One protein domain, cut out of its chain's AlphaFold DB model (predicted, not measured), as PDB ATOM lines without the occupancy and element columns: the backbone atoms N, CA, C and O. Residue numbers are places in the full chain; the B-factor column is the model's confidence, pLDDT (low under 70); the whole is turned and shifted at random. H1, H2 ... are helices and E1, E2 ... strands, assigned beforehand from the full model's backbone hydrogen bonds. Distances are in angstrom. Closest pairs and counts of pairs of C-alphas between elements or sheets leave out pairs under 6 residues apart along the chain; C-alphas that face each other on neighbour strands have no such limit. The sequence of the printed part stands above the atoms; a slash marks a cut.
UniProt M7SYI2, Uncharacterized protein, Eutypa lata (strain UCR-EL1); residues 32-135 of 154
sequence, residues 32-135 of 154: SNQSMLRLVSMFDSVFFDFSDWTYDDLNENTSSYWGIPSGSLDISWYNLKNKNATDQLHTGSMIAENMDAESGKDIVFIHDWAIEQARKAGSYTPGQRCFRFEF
ATOM      1  N   SER A  32     -51.385  40.919  16.378       55.84
ATOM      2  CA  SER A  32     -50.528  39.789  16.788       55.84
ATOM      3  C   SER A  32     -51.119  39.029  17.980       55.84
ATOM      4  O   SER A  32     -51.299  37.812  17.904       55.84
ATOM      5  N   ASN A  33     -51.528  39.745  19.031       57.16
ATOM      6  CA  ASN A  33     -52.109  39.172  20.251       57.16
ATOM      7  C   ASN A  33     -53.428  38.455  19.998       57.16
ATOM      8  O   ASN A  33     -53.649  37.341  20.476       57.16
ATOM      9  N   GLN A  34     -54.296  39.070  19.194       59.91
ATOM     10  CA  GLN A  34     -55.560  38.457  18.797       59.91
ATOM     11  C   GLN A  34     -55.320  37.181  17.989       59.91
ATOM     12  O   GLN A  34     -56.003  36.185  18.206       59.91
ATOM     13  N   SER A  35     -54.330  37.180  17.092       59.25
ATOM     14  CA  SER A  35     -53.986  36.002  16.289       59.25
ATOM     15  C   SER A  35     -53.452  34.858  17.155       59.25
ATOM     16  O   SER A  35     -53.878  33.718  16.980       59.25
ATOM     17  N   MET A  36     -52.591  35.160  18.132       62.12
ATOM     18  CA  MET A  36     -52.036  34.170  19.061       62.12
ATOM     19  C   MET A  36     -53.111  33.587  19.980       62.12
ATOM     20  O   MET A  36     -53.229  32.373  20.118       62.12
ATOM     21  N   LEU A  37     -53.964  34.432  20.561       63.72
ATOM     22  CA  LEU A  37     -55.065  33.955  21.390       63.72
ATOM     23  C   LEU A  37     -56.093  33.171  20.568       63.72
ATOM     24  O   LEU A  37     -56.629  32.180  21.055       63.72
ATOM     25  N   ARG A  38     -56.341  33.536  19.303       62.81
ATOM     26  CA  ARG A  38     -57.209  32.760  18.401       62.81
ATOM     27  C   ARG A  38     -56.670  31.357  18.120       62.81
ATOM     28  O   ARG A  38     -57.477  30.476  17.861       62.81
ATOM     29  N   LEU A  39     -55.368  31.090  18.264       61.75
ATOM     30  CA  LEU A  39     -54.867  29.708  18.230       61.75
ATOM     31  C   LEU A  39     -55.472  28.866  19.362       61.75
ATOM     32  O   LEU A  39     -55.748  27.688  19.159       61.75
ATOM     33  N   VAL A  40     -55.791  29.461  20.516       64.62
ATOM     34  CA  VAL A  40     -56.457  28.756  21.624       64.62
ATOM     35  C   VAL A  40     -57.829  28.209  21.231       64.62
ATOM     36  O   VAL A  40     -58.227  27.159  21.728       64.62
ATOM     37  N   SER A  41     -58.542  28.861  20.307       61.56
ATOM     38  CA  SER A  41     -59.841  28.376  19.824       61.56
ATOM     39  C   SER A  41     -59.733  27.271  18.769       61.56
ATOM     40  O   SER A  41     -60.749  26.699  18.382       61.56
ATOM     41  N   MET A  42     -58.531  26.953  18.286       64.06
ATOM     42  CA  MET A  42     -58.327  25.971  17.219       64.06
ATOM     43  C   MET A  42     -57.944  24.578  17.733       64.06
ATOM     44  O   MET A  42     -58.109  23.610  16.992       64.06
ATOM     45  N   PHE A  43     -57.480  24.465  18.980       69.38
ATOM     46  CA  PHE A  43     -56.959  23.224  19.562       69.38
ATOM     47  C   PHE A  43     -57.773  22.769  20.780       69.38
ATOM     48  O   PHE A  43     -58.428  23.565  21.450       69.38
ATOM     49  N   ASP A  44     -57.730  21.469  21.081       71.56
ATOM     50  CA  ASP A  44     -58.458  20.893  22.217       71.56
ATOM     51  C   ASP A  44     -57.735  21.095  23.556       71.56
ATOM     52  O   ASP A  44     -58.352  20.980  24.612       71.56
ATOM     53  N   SER A  45     -56.429  21.358  23.555       76.69
ATOM     54  CA  SER A  45     -55.719  21.815  24.750       76.69
ATOM     55  C   SER A  45     -54.582  22.740  24.369       76.69
ATOM     56  O   SER A  45     -53.872  22.478  23.402       76.69
ATOM     57  N   VAL A  46     -54.394  23.797  25.153       78.25
ATOM     58  CA  VAL A  46     -53.259  24.714  25.030       78.25
ATOM     59  C   VAL A  46     -52.606  24.886  26.391       78.25
ATOM     60  O   VAL A  46     -53.288  24.978  27.413       78.25
ATOM     61  N   PHE A  47     -51.284  24.904  26.405       84.56
ATOM     62  CA  PHE A  47     -50.455  25.149  27.567       84.56
ATOM     63  C   PHE A  47     -49.553  26.349  27.301       84.56
ATOM     64  O   PHE A  47     -48.918  26.409  26.253       84.56
ATOM     65  N   PHE A  48     -49.504  27.263  28.263       86.06
ATOM     66  CA  PHE A  48     -48.640  28.433  28.294       86.06
ATOM     67  C   PHE A  48     -47.695  28.323  29.489       86.06
ATOM     68  O   PHE A  48     -48.155  28.112  30.619       86.06
ATOM     69  N   ASP A  49     -46.399  28.486  29.246       89.75
ATOM     70  CA  ASP A  49     -45.350  28.474  30.261       89.75
ATOM     71  C   ASP A  49     -44.648  29.834  30.310       89.75
ATOM     72  O   ASP A  49     -43.930  30.208  29.388       89.75
ATOM     73  N   PHE A  50     -44.857  30.571  31.401       89.69
ATOM     74  CA  PHE A  50     -44.220  31.862  31.671       89.69
ATOM     75  C   PHE A  50     -43.074  31.728  32.690       89.69
ATOM     76  O   PHE A  50     -42.762  32.677  33.410       89.69
ATOM     77  N   SER A  51     -42.483  30.536  32.836       90.75
ATOM     78  CA  SER A  51     -41.511  30.245  33.901       90.75
ATOM     79  C   SER A  51     -40.225  31.077  33.855       90.75
ATOM     80  O   SER A  51     -39.562  31.177  34.892       90.75
ATOM     81  N   ASP A  52     -39.902  31.690  32.716       88.81
ATOM     82  CA  ASP A  52     -38.741  32.577  32.568       88.81
ATOM     83  C   ASP A  52     -38.885  33.894  33.342       88.81
ATOM     84  O   ASP A  52     -37.887  34.535  33.664       88.81
ATOM     85  N   TRP A  53     -40.110  34.270  33.711       88.62
ATOM     86  CA  TRP A  53     -40.396  35.526  34.395       88.62
ATOM     87  C   TRP A  53     -40.994  35.299  35.775       88.62
ATOM     88  O   TRP A  53     -41.676  34.307  36.042       88.62
ATOM     89  N   THR A  54     -40.742  36.218  36.697       87.62
ATOM     90  CA  THR A  54     -41.448  36.264  37.978       87.62
ATOM     91  C   THR A  54     -42.813  36.937  37.818       87.62
ATOM     92  O   THR A  54     -43.129  37.523  36.785       87.62
ATOM     93  N   TYR A  55     -43.647  36.875  38.860       80.75
ATOM     94  CA  TYR A  55     -44.914  37.614  38.871       80.75
ATOM     95  C   TYR A  55     -44.706  39.131  38.718       80.75
ATOM     96  O   TYR A  55     -45.499  39.793  38.054       80.75
ATOM     97  N   ASP A  56     -43.634  39.670  39.304       82.06
ATOM     98  CA  ASP A  56     -43.338  41.103  39.260       82.06
ATOM     99  C   ASP A  56     -42.854  41.552  37.875       82.06
ATOM    100  O   ASP A  56     -43.150  42.672  37.458       82.06
ATOM    101  N   ASP A  57     -42.178  40.673  37.133       84.62
ATOM    102  CA  ASP A  57     -41.768  40.932  35.747       84.62
ATOM    103  C   ASP A  57     -42.984  40.997  34.801       84.62
ATOM    104  O   ASP A  57     -43.032  41.822  33.890       84.62
ATOM    105  N   LEU A  58     -43.998  40.156  35.042       83.06
ATOM    106  CA  LEU A  58     -45.203  40.030  34.207       83.06
ATOM    107  C   LEU A  58     -46.321  41.023  34.563       83.06
ATOM    108  O   LEU A  58     -47.406  40.956  33.988       83.06
ATOM    109  N   ASN A  59     -46.101  41.926  35.516       75.88
ATOM    110  CA  ASN A  59     -47.099  42.914  35.915       75.88
ATOM    111  C   ASN A  59     -47.017  44.158  35.018       75.88
ATOM    112  O   ASN A  59     -46.031  44.889  35.018       75.88
ATOM    113  N   GLU A  60     -48.105  44.448  34.303       65.19
ATOM    114  CA  GLU A  60     -48.209  45.591  33.388       65.19
ATOM    115  C   GLU A  60     -47.852  46.934  34.058       65.19
ATOM    116  O   GLU A  60     -47.309  47.832  33.421       65.19
ATOM    117  N   ASN A  61     -48.073  47.081  35.368       62.84
ATOM    118  CA  ASN A  61     -47.748  48.314  36.095       62.84
ATOM    119  C   ASN A  61     -46.256  48.465  36.435       62.84
ATOM    120  O   ASN A  61     -45.818  49.575  36.732       62.84
ATOM    121  N   THR A  62     -45.483  47.378  36.426       61.81
ATOM    122  CA  THR A  62     -44.033  47.390  36.684       61.81
ATOM    123  C   THR A  62     -43.222  47.359  35.390       61.81
ATOM    124  O   THR A  62     -42.165  47.986  35.341       61.81
ATOM    125  N   SER A  63     -43.716  46.704  34.333       58.19
ATOM    126  CA  SER A  63     -42.978  46.488  33.077       58.19
ATOM    127  C   SER A  63     -43.409  47.366  31.889       58.19
ATOM    128  O   SER A  63     -42.690  47.443  30.891       58.19
ATOM    129  N   SER A  64     -44.523  48.105  31.974       55.50
ATOM    130  CA  SER A  64     -45.086  48.876  30.839       55.50
ATOM    131  C   SER A  64     -44.174  49.942  30.218       55.50
ATOM    132  O   SER A  64     -44.379  50.295  29.054       55.50
ATOM    133  N   TYR A  65     -43.176  50.453  30.944       53.88
ATOM    134  CA  TYR A  65     -42.276  51.501  30.438       53.88
ATOM    135  C   TYR A  65     -40.983  50.985  29.798       53.88
ATOM    136  O   TYR A  65     -40.361  51.727  29.040       53.88
ATOM    137  N   TRP A  66     -40.584  49.742  30.077       63.19
ATOM    138  CA  TRP A  66     -39.261  49.225  29.703       63.19
ATOM    139  C   TRP A  66     -39.296  47.808  29.125       63.19
ATOM    140  O   TRP A  66     -38.242  47.230  28.928       63.19
ATOM    141  N   GLY A  67     -40.474  47.230  28.872       71.50
ATOM    142  CA  GLY A  67     -40.578  45.822  28.486       71.50
ATOM    143  C   GLY A  67     -40.261  44.877  29.651       71.50
ATOM    144  O   GLY A  67     -40.141  45.296  30.805       71.50
ATOM    145  N   ILE A  68     -40.157  43.583  29.355       80.62
ATOM    146  CA  ILE A  68     -39.820  42.539  30.338       80.62
ATOM    147  C   ILE A  68     -38.380  42.043  30.119       80.62
ATOM    148  O   ILE A  68     -37.846  42.205  29.017       80.62
ATOM    149  N   PRO A  69     -37.721  41.449  31.135       84.31
ATOM    150  CA  PRO A  69     -36.417  40.809  30.959       84.31
ATOM    151  C   PRO A  69     -36.427  39.783  29.821       84.31
ATOM    152  O   PRO A  69     -37.475  39.229  29.494       84.31
ATOM    153  N   SER A  70     -35.260  39.502  29.238       83.69
ATOM    154  CA  SER A  70     -35.179  38.506  28.169       83.69
ATOM    155  C   SER A  70     -35.667  37.141  28.648       83.69
ATOM    156  O   SER A  70     -35.254  36.674  29.709       83.69
ATOM    157  N   GLY A  71     -36.514  36.502  27.851       83.88
ATOM    158  CA  GLY A  71     -37.124  35.222  28.189       83.88
ATOM    159  C   GLY A  71     -38.044  34.724  27.084       83.88
ATOM    160  O   GLY A  71     -38.238  35.391  26.064       83.88
ATOM    161  N   SER A  72     -38.610  33.546  27.297       84.62
ATOM    162  CA  SER A  72     -39.489  32.861  26.366       84.62
ATOM    163  C   SER A  72     -40.811  32.466  27.017       84.62
ATOM    164  O   SER A  72     -40.868  31.911  28.113       84.62
ATOM    165  N   LEU A  73     -41.896  32.771  26.311       82.69
ATOM    166  CA  LEU A  73     -43.203  32.184  26.546       82.69
ATOM    167  C   LEU A  73     -43.275  30.938  25.677       82.69
ATOM    168  O   LEU A  73     -43.446  31.052  24.461       82.69
ATOM    169  N   ASP A  74     -43.164  29.771  26.298       85.38
ATOM    170  CA  ASP A  74     -43.349  28.506  25.601       85.38
ATOM    171  C   ASP A  74     -44.829  28.154  25.538       85.38
ATOM    172  O   ASP A  74     -45.571  28.222  26.524       85.38
ATOM    173  N   ILE A  75     -45.260  27.742  24.355       81.25
ATOM    174  CA  ILE A  75     -46.648  27.430  24.076       81.25
ATOM    175  C   ILE A  75     -46.719  26.052  23.429       81.25
ATOM    176  O   ILE A  75     -46.015  25.745  22.468       81.25
ATOM    177  N   SER A  76     -47.574  25.193  23.970       80.38
ATOM    178  CA  SER A  76     -47.814  23.845  23.452       80.38
ATOM    179  C   SER A  76     -49.301  23.636  23.222       80.38
ATOM    180  O   SER A  76     -50.098  23.914  24.117       80.38
ATOM    181  N   TRP A  77     -49.692  23.109  22.065       79.00
ATOM    182  CA  TRP A  77     -51.097  22.851  21.746       79.00
ATOM    183  C   TRP A  77     -51.339  21.452  21.164       79.00
ATOM    184  O   TRP A  77     -50.476  20.875  20.499       79.00
ATOM    185  N   TYR A  78     -52.521  20.902  21.470       71.69
ATOM    186  CA  TYR A  78     -52.886  19.493  21.287       71.69
ATOM    187  C   TYR A  78     -54.292  19.338  20.693       71.69
ATOM    188  O   TYR A  78     -55.226  20.027  21.106       71.69
ATOM    189  N   ASN A  79     -54.469  18.353  19.808       68.56
ATOM    190  CA  ASN A  79     -55.780  17.874  19.356       68.56
ATOM    191  C   ASN A  79     -56.118  16.548  20.059       68.56
ATOM    192  O   ASN A  79     -55.636  15.491  19.666       68.56
ATOM    193  N   LEU A  80     -56.959  16.610  21.090       62.06
ATOM    194  CA  LEU A  80     -57.390  15.491  21.938       62.06
ATOM    195  C   LEU A  80     -58.591  14.717  21.355       62.06
ATOM    196  O   LEU A  80     -58.911  13.622  21.822       62.06
ATOM    197  N   LYS A  81     -59.293  15.267  20.353       56.81
ATOM    198  CA  LYS A  81     -60.517  14.681  19.773       56.81
ATOM    199  C   LYS A  81     -60.287  13.396  18.992       56.81
ATOM    200  O   LYS A  81     -61.195  12.565  18.912       56.81
ATOM    201  N   ASN A  82     -59.085  13.183  18.473       50.91
ATOM    202  CA  ASN A  82     -58.735  11.917  17.856       50.91
ATOM    203  C   ASN A  82     -58.091  11.046  18.928       50.91
ATOM    204  O   ASN A  82     -56.906  11.174  19.186       50.91
ATOM    205  N   LYS A  83     -58.861  10.132  19.534       48.50
ATOM    206  CA  LYS A  83     -58.414   9.128  20.530       48.50
ATOM    207  C   LYS A  83     -57.276   8.186  20.057       48.50
ATOM    208  O   LYS A  83     -57.049   7.150  20.675       48.50
ATOM    209  N   ASN A  84     -56.588   8.513  18.964       45.50
ATOM    210  CA  ASN A  84     -55.383   7.866  18.478       45.50
ATOM    211  C   ASN A  84     -54.178   8.725  18.870       45.50
ATOM    212  O   ASN A  84     -54.024   9.838  18.381       45.50
ATOM    213  N   ALA A  85     -53.329   8.158  19.723       43.34
ATOM    214  CA  ALA A  85     -52.135   8.733  20.344       43.34
ATOM    215  C   ALA A  85     -50.972   9.042  19.375       43.34
ATOM    216  O   ALA A  85     -49.807   8.795  19.679       43.34
ATOM    217  N   THR A  86     -51.265   9.571  18.192       47.12
ATOM    218  CA  THR A  86     -50.301  10.370  17.431       47.12
ATOM    219  C   THR A  86     -50.730  11.819  17.570       47.12
ATOM    220  O   THR A  86     -51.192  12.448  16.618       47.12
ATOM    221  N   ASP A  87     -50.646  12.283  18.816       50.41
ATOM    222  CA  ASP A  87     -50.815  13.666  19.224       50.41
ATOM    223  C   ASP A  87     -49.869  14.516  18.376       50.41
ATOM    224  O   ASP A  87     -48.648  14.451  18.537       50.41
ATOM    225  N   GLN A  88     -50.404  15.299  17.438       53.22
ATOM    226  CA  GLN A  88     -49.622  16.379  16.847       53.22
ATOM    227  C   GLN A  88     -49.459  17.445  17.929       53.22
ATOM    228  O   GLN A  88     -50.244  18.384  18.029       53.22
ATOM    229  N   LEU A  89     -48.465  17.223  18.793       65.19
ATOM    230  CA  LEU A  89     -47.909  18.251  19.645       65.19
ATOM    231  C   LEU A  89     -47.284  19.275  18.714       65.19
ATOM    232  O   LEU A  89     -46.310  19.006  18.011       65.19
ATOM    233  N   HIS A  90     -47.870  20.452  18.724       70.00
ATOM    234  CA  HIS A  90     -47.276  21.605  18.102       70.00
ATOM    235  C   HIS A  90     -46.770  22.511  19.218       70.00
ATOM    236  O   HIS A  90     -47.475  22.775  20.195       70.00
ATOM    237  N   THR A  91     -45.537  22.966  19.060       74.75
ATOM    238  CA  THR A  91     -44.887  23.882  19.987       74.75
ATOM    239  C   THR A  91     -44.527  25.158  19.255       74.75
ATOM    240  O   THR A  91     -44.083  25.116  18.104       74.75
ATOM    241  N   GLY A  92     -44.672  26.281  19.933       73.12
ATOM    242  CA  GLY A  92     -44.116  27.557  19.517       73.12
ATOM    243  C   GLY A  92     -43.630  28.316  20.738       73.12
ATOM    244  O   GLY A  92     -44.034  28.008  21.856       73.12
ATOM    245  N   SER A  93     -42.785  29.313  20.513       74.88
ATOM    246  CA  SER A  93     -42.308  30.183  21.581       74.88
ATOM    247  C   SER A  93     -42.380  31.632  21.122       74.88
ATOM    248  O   SER A  93     -42.108  31.933  19.956       74.88
ATOM    249  N   MET A  94     -42.752  32.528  22.032       74.81
ATOM    250  CA  MET A  94     -42.593  33.971  21.854       74.81
ATOM    251  C   MET A  94     -41.406  34.419  22.692       74.81
ATOM    252  O   MET A  94     -41.331  34.081  23.869       74.81
ATOM    253  N   ILE A  95     -40.482  35.156  22.090       76.25
ATOM    254  CA  ILE A  95     -39.247  35.578  22.751       76.25
ATOM    255  C   ILE A  95     -39.349  37.074  23.028       76.25
ATOM    256  O   ILE A  95     -39.593  37.852  22.108       76.25
ATOM    257  N   ALA A  96     -39.146  37.475  24.281       76.00
ATOM    258  CA  ALA A  96     -38.805  38.853  24.603       76.00
ATOM    259  C   ALA A  96     -37.282  38.976  24.548       76.00
ATOM    260  O   ALA A  96     -36.580  38.306  25.306       76.00
ATOM    261  N   GLU A  97     -36.761  39.817  23.659       73.38
ATOM    262  CA  GLU A  97     -35.331  40.122  23.598       73.38
ATOM    263  C   GLU A  97     -35.081  41.543  24.101       73.38
ATOM    264  O   GLU A  97     -35.765  42.477  23.699       73.38
ATOM    265  N   ASN A  98     -34.067  41.723  24.951       67.00
ATOM    266  CA  ASN A  98     -33.494  43.032  25.281       67.00
ATOM    267  C   ASN A  98     -34.510  44.095  25.723       67.00
ATOM    268  O   ASN A  98     -34.430  45.233  25.259       67.00
ATOM    269  N   MET A  99     -35.429  43.759  26.638       66.69
ATOM    270  CA  MET A  99     -36.397  44.743  27.140       66.69
ATOM    271  C   MET A  99     -37.267  45.339  26.014       66.69
ATOM    272  O   MET A  99     -37.719  46.482  26.089       66.69
ATOM    273  N   ASP A 100     -37.508  44.564  24.949       68.19
ATOM    274  CA  ASP A 100     -38.398  44.975  23.871       68.19
ATOM    275  C   ASP A 100     -39.810  45.229  24.413       68.19
ATOM    276  O   ASP A 100     -40.483  44.345  24.958       68.19
ATOM    277  N   ALA A 101     -40.246  46.480  24.281       66.88
ATOM    278  CA  ALA A 101     -41.494  46.947  24.853       66.88
ATOM    279  C   ALA A 101     -42.711  46.359  24.130       66.88
ATOM    280  O   ALA A 101     -43.759  46.225  24.756       66.88
ATOM    281  N   GLU A 102     -42.604  46.022  22.841       70.25
ATOM    282  CA  GLU A 102     -43.723  45.441  22.090       70.25
ATOM    283  C   GLU A 102     -43.914  43.963  22.441       70.25
ATOM    284  O   GLU A 102     -44.983  43.589  22.923       70.25
ATOM    285  N   SER A 103     -42.865  43.142  22.334       69.00
ATOM    286  CA  SER A 103     -42.925  41.719  22.703       69.00
ATOM    287  C   SER A 103     -43.280  41.525  24.178       69.00
ATOM    288  O   SER A 103     -44.059  40.637  24.524       69.00
ATOM    289  N   GLY A 104     -42.761  42.389  25.060       73.94
ATOM    290  CA  GLY A 104     -43.108  42.370  26.480       73.94
ATOM    291  C   GLY A 104     -44.583  42.676  26.740       73.94
ATOM    292  O   GLY A 104     -45.210  41.988  27.543       73.94
ATOM    293  N   LYS A 105     -45.166  43.651  26.031       74.50
ATOM    294  CA  LYS A 105     -46.606  43.946  26.122       74.50
ATOM    295  C   LYS A 105     -47.453  42.772  25.649       74.50
ATOM    296  O   LYS A 105     -48.429  42.441  26.316       74.50
ATOM    297  N   ASP A 106     -47.065  42.127  24.554       74.81
ATOM    298  CA  ASP A 106     -47.770  40.963  24.017       74.81
ATOM    299  C   ASP A 106     -47.755  39.791  25.020       74.81
ATOM    300  O   ASP A 106     -48.794  39.203  25.329       74.81
ATOM    301  N   ILE A 107     -46.601  39.504  25.631       79.12
ATOM    302  CA  ILE A 107     -46.455  38.441  26.640       79.12
ATOM    303  C   ILE A 107     -47.255  38.749  27.913       79.12
ATOM    304  O   ILE A 107     -47.988  37.883  28.399       79.12
ATOM    305  N   VAL A 108     -47.167  39.979  28.433       81.50
ATOM    306  CA  VAL A 108     -47.940  40.424  29.608       81.50
ATOM    307  C   VAL A 108     -49.442  40.354  29.330       81.50
ATOM    308  O   VAL A 108     -50.213  39.889  30.169       81.50
ATOM    309  N   PHE A 109     -49.871  40.729  28.125       77.81
ATOM    310  CA  PHE A 109     -51.268  40.650  27.716       77.81
ATOM    311  C   PHE A 109     -51.795  39.206  27.702       77.81
ATOM    312  O   PHE A 109     -52.883  38.939  28.224       77.81
ATOM    313  N   ILE A 110     -51.030  38.256  27.148       79.06
ATOM    314  CA  ILE A 110     -51.405  36.831  27.138       79.06
ATOM    315  C   ILE A 110     -51.423  36.270  28.568       79.06
ATOM    316  O   ILE A 110     -52.334  35.515  28.920       79.06
ATOM    317  N   HIS A 111     -50.461  36.661  29.408       85.62
ATOM    318  CA  HIS A 111     -50.420  36.286  30.821       85.62
ATOM    319  C   HIS A 111     -51.677  36.755  31.573       85.62
ATOM    320  O   HIS A 111     -52.343  35.960  32.242       85.62
ATOM    321  N   ASP A 112     -52.063  38.019  31.405       82.69
ATOM    322  CA  ASP A 112     -53.248  38.588  32.045       82.69
ATOM    323  C   ASP A 112     -54.544  37.925  31.568       82.69
ATOM    324  O   ASP A 112     -55.431  37.636  32.380       82.69
ATOM    325  N   TRP A 113     -54.643  37.621  30.270       81.25
ATOM    326  CA  TRP A 113     -55.754  36.836  29.734       81.25
ATOM    327  C   TRP A 113     -55.828  35.462  30.409       81.25
ATOM    328  O   TRP A 113     -56.905  35.039  30.843       81.25
ATOM    329  N   ALA A 114     -54.689  34.777  30.546       82.00
ATOM    330  CA  ALA A 114     -54.625  33.448  31.138       82.00
ATOM    331  C   ALA A 114     -55.059  33.455  32.615       82.00
ATOM    332  O   ALA A 114     -55.848  32.602  33.039       82.00
ATOM    333  N   ILE A 115     -54.630  34.464  33.380       83.44
ATOM    334  CA  ILE A 115     -55.096  34.702  34.751       83.44
ATOM    335  C   ILE A 115     -56.610  34.917  34.781       83.44
ATOM    336  O   ILE A 115     -57.297  34.320  35.615       83.44
ATOM    337  N   GLU A 116     -57.154  35.759  33.900       80.88
ATOM    338  CA  GLU A 116     -58.588  36.049  33.882       80.88
ATOM    339  C   GLU A 116     -59.419  34.788  33.609       80.88
ATOM    340  O   GLU A 116     -60.398  34.528  34.317       80.88
ATOM    341  N   GLN A 117     -59.008  33.962  32.642       75.94
ATOM    342  CA  GLN A 117     -59.692  32.700  32.360       75.94
ATOM    343  C   GLN A 117     -59.574  31.715  33.529       75.94
ATOM    344  O   GLN A 117     -60.574  31.122  33.941       75.94
ATOM    345  N   ALA A 118     -58.387  31.583  34.130       77.94
ATOM    346  CA  ALA A 118     -58.182  30.715  35.288       77.94
ATOM    347  C   ALA A 118     -59.031  31.150  36.497       77.94
ATOM    348  O   ALA A 118     -59.583  30.299  37.207       77.94
ATOM    349  N   ARG A 119     -59.198  32.465  36.712       79.69
ATOM    350  CA  ARG A 119     -60.085  33.036  37.741       79.69
ATOM    351  C   ARG A 119     -61.553  32.750  37.448       79.69
ATOM    352  O   ARG A 119     -62.259  32.303  38.347       79.69
ATOM    353  N   LYS A 120     -62.002  32.942  36.202       73.25
ATOM    354  CA  LYS A 120     -63.371  32.600  35.766       73.25
ATOM    355  C   LYS A 120     -63.686  31.114  35.972       73.25
ATOM    356  O   LYS A 120     -64.816  30.776  36.311       73.25
ATOM    357  N   ALA A 121     -62.687  30.244  35.825       72.56
ATOM    358  CA  ALA A 121     -62.793  28.811  36.097       72.56
ATOM    359  C   ALA A 121     -62.640  28.428  37.587       72.56
ATOM    360  O   ALA A 121     -62.818  27.262  37.930       72.56
ATOM    361  N   GLY A 122     -62.298  29.370  38.476       75.69
ATOM    362  CA  GLY A 122     -62.068  29.109  39.903       75.69
ATOM    363  C   GLY A 122     -60.798  28.304  40.213       75.69
ATOM    364  O   GLY A 122     -60.719  27.677  41.264       75.69
ATOM    365  N   SER A 123     -59.821  28.292  39.300       75.69
ATOM    366  CA  SER A 123     -58.598  27.469  39.381       75.69
ATOM    367  C   SER A 123     -57.307  28.272  39.584       75.69
ATOM    368  O   SER A 123     -56.246  27.688  39.794       75.69
ATOM    369  N   TYR A 124     -57.390  29.604  39.529       82.75
ATOM    370  CA  TYR A 124     -56.226  30.478  39.654       82.75
ATOM    371  C   TYR A 124     -55.615  30.438  41.058       82.75
ATOM    372  O   TYR A 124     -56.307  30.663  42.053       82.75
ATOM    373  N   THR A 125     -54.297  30.251  41.118       81.88
ATOM    374  CA  THR A 125     -53.496  30.420  42.338       81.88
ATOM    375  C   THR A 125     -52.589  31.650  42.201       81.88
ATOM    376  O   THR A 125     -51.960  31.808  41.155       81.88
ATOM    377  N   PRO A 126     -52.476  32.534  43.215       82.19
ATOM    378  CA  PRO A 126     -51.542  33.659  43.167       82.19
ATOM    379  C   PRO A 126     -50.104  33.215  42.868       82.19
ATOM    380  O   PRO A 126     -49.603  32.282  43.492       82.19
ATOM    381  N   GLY A 127     -49.450  33.880  41.913       79.38
ATOM    382  CA  GLY A 127     -48.093  33.534  41.475       79.38
ATOM    383  C   GLY A 127     -48.016  32.336  40.522       79.38
ATOM    384  O   GLY A 127     -46.918  31.877  40.212       79.38
ATOM    385  N   GLN A 128     -49.149  31.810  40.048       83.56
ATOM    386  CA  GLN A 128     -49.178  30.798  38.996       83.56
ATOM    387  C   GLN A 128     -48.588  31.361  37.697       83.56
ATOM    388  O   GLN A 128     -49.028  32.398  37.217       83.56
ATOM    389  N   ARG A 129     -47.618  30.638  37.127       87.00
ATOM    390  CA  ARG A 129     -46.905  31.015  35.891       87.00
ATOM    391  C   ARG A 129     -47.109  30.043  34.737       87.00
ATOM    392  O   ARG A 129     -46.616  30.264  33.644       87.00
ATOM    393  N   CYS A 130     -47.827  28.954  34.976       88.19
ATOM    394  CA  CYS A 130     -48.130  27.969  33.953       88.19
ATOM    395  C   CYS A 130     -49.640  27.810  33.874       88.19
ATOM    396  O   CYS A 130     -50.304  27.590  34.894       88.19
ATOM    397  N   PHE A 131     -50.183  27.891  32.670       84.88
ATOM    398  CA  PHE A 131     -51.615  27.812  32.437       84.88
ATOM    399  C   PHE A 131     -51.869  26.742  31.405       84.88
ATOM    400  O   PHE A 131     -51.402  26.823  30.275       84.88
ATOM    401  N   ARG A 132     -52.623  25.726  31.800       82.88
ATOM    402  CA  ARG A 132     -53.223  24.812  30.846       82.88
ATOM    403  C   ARG A 132     -54.653  25.244  30.640       82.88
ATOM    404  O   ARG A 132     -55.278  25.777  31.548       82.88
ATOM    405  N   PHE A 133     -55.167  24.965  29.467       76.31
ATOM    406  CA  PHE A 133     -56.573  25.055  29.195       76.31
ATOM    407  C   PHE A 133     -56.978  23.883  28.293       76.31
ATOM    408  O   PHE A 133     -56.183  23.428  27.464       76.31
ATOM    409  N   GLU A 134     -58.176  23.345  28.507       73.94
ATOM    410  CA  GLU A 134     -58.699  22.176  27.790       73.94
ATOM    411  C   GLU A 134     -60.088  22.464  27.205       73.94
ATOM    412  O   GLU A 134     -60.840  23.312  27.693       73.94
ATOM    413  N   PHE A 135     -60.449  21.740  26.152       64.44
ATOM    414  CA  PHE A 135     -61.737  21.806  25.476       64.44
ATOM    415  C   PHE A 135     -62.905  21.863  26.475       64.44
ATOM    416  O   PHE A 135     -62.995  21.062  27.403       64.44
TER     417      PHE A 135
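What this domain is: This is residues 32 to 135 of the 154 residues of an uncharacterized protein of Eutypa lata (strain UCR-EL1) (UniProt M7SYI2). What would one see first? One long helix, H3, crosses slantwise over one face of a four-stranded antiparallel sheet, giving two layers, a helix on a sheet; H1 packs on H3 and also grazes the sheet. The long link of the hairpin E2 and E3 makes one end of the longest axis, and H2 with the residues after it lies toward the other end. What makes it up? The printed part has 104 residues, with three named helices and four named strands in the order H1, E1, H2, E2, E3, H3, E4; the sheet runs E3, E2, E1, E4, and the class is mixed, helices and strands. The whole is compact, with a radius of gyration of the C-alphas of 14.1 A, and elongated, spanning 46 by 29 by 22 A.

Where its parts are: Where do the first elements lie? H1 is residues 32 to 40, 13.4 A long, from C-alpha 32 at (-50.528, 39.789, 16.788). E1, residues 45 to 49, is 13.5 A long, and H2, residues 60 to 63, is 5.3 A long. What follows? E2 is residues 71 to 78, 23.3 A long, and E3 is residues 90 to 96, 20.3 A long. H3, residues 101 to 120, is 28.3 A long and begins at C-alpha 101 (-41.494, 46.947, 24.853). E4, residues 130 to 134, is 13.5 A long and ends at C-alpha 134 (-58.699, 22.176, 27.790).

How they stand to each other: How do the strands pair? E1 and E4 are antiparallel at 175 degrees, with N 48 and O 131 2.8 A apart, within hydrogen-bond range. E2 and E1 are antiparallel at 167 degrees, with N 47 and O 76 at 2.8 A, and the hairpin E2 and E3 at 161 degrees, with N 73 and O 94 at 2.8 A. Where is H3? It is on the sheet at a height of 9.7 A, slantwise to the strands, at 41 degrees to E3 on the local plane. Its closest C-alphas to E3 are those of Ser 103 and Ala 96, 5.4 A apart. What touches H3? H1 touches residues 106 to 110 of H3, running the same way at a tilt of 35.1 degrees, only just steep, with the C-alphas of Asn 33 and Asp 106 closest at 6.0 A. H2 only just touches H3, with 3 pairs of C-alphas within 8 A, the closest being those of Glu 60 and Val 108 at 6.4 A; H2 is not on the sheet. How are the helix backbones? Every O i to N i+4 pair is within hydrogen-bond range in H3 and 4 of 5 are in H1, while H2 is too short for such a pair.

The domain as a whole: How large is it? The two C-alphas farthest apart, those of Tyr 65 and Asn 84, are 47.1 A apart. Is anything missing or long? The printed part has no cut, and the link from E2 to E3, with 11 residues, is long. Where is confidence low? The mean pLDDT of the printed part is 73.1, and 36 residues are under 70: residues 32 to 43, 60 to 66, 79 to 89, 98 to 101, 103 and 135.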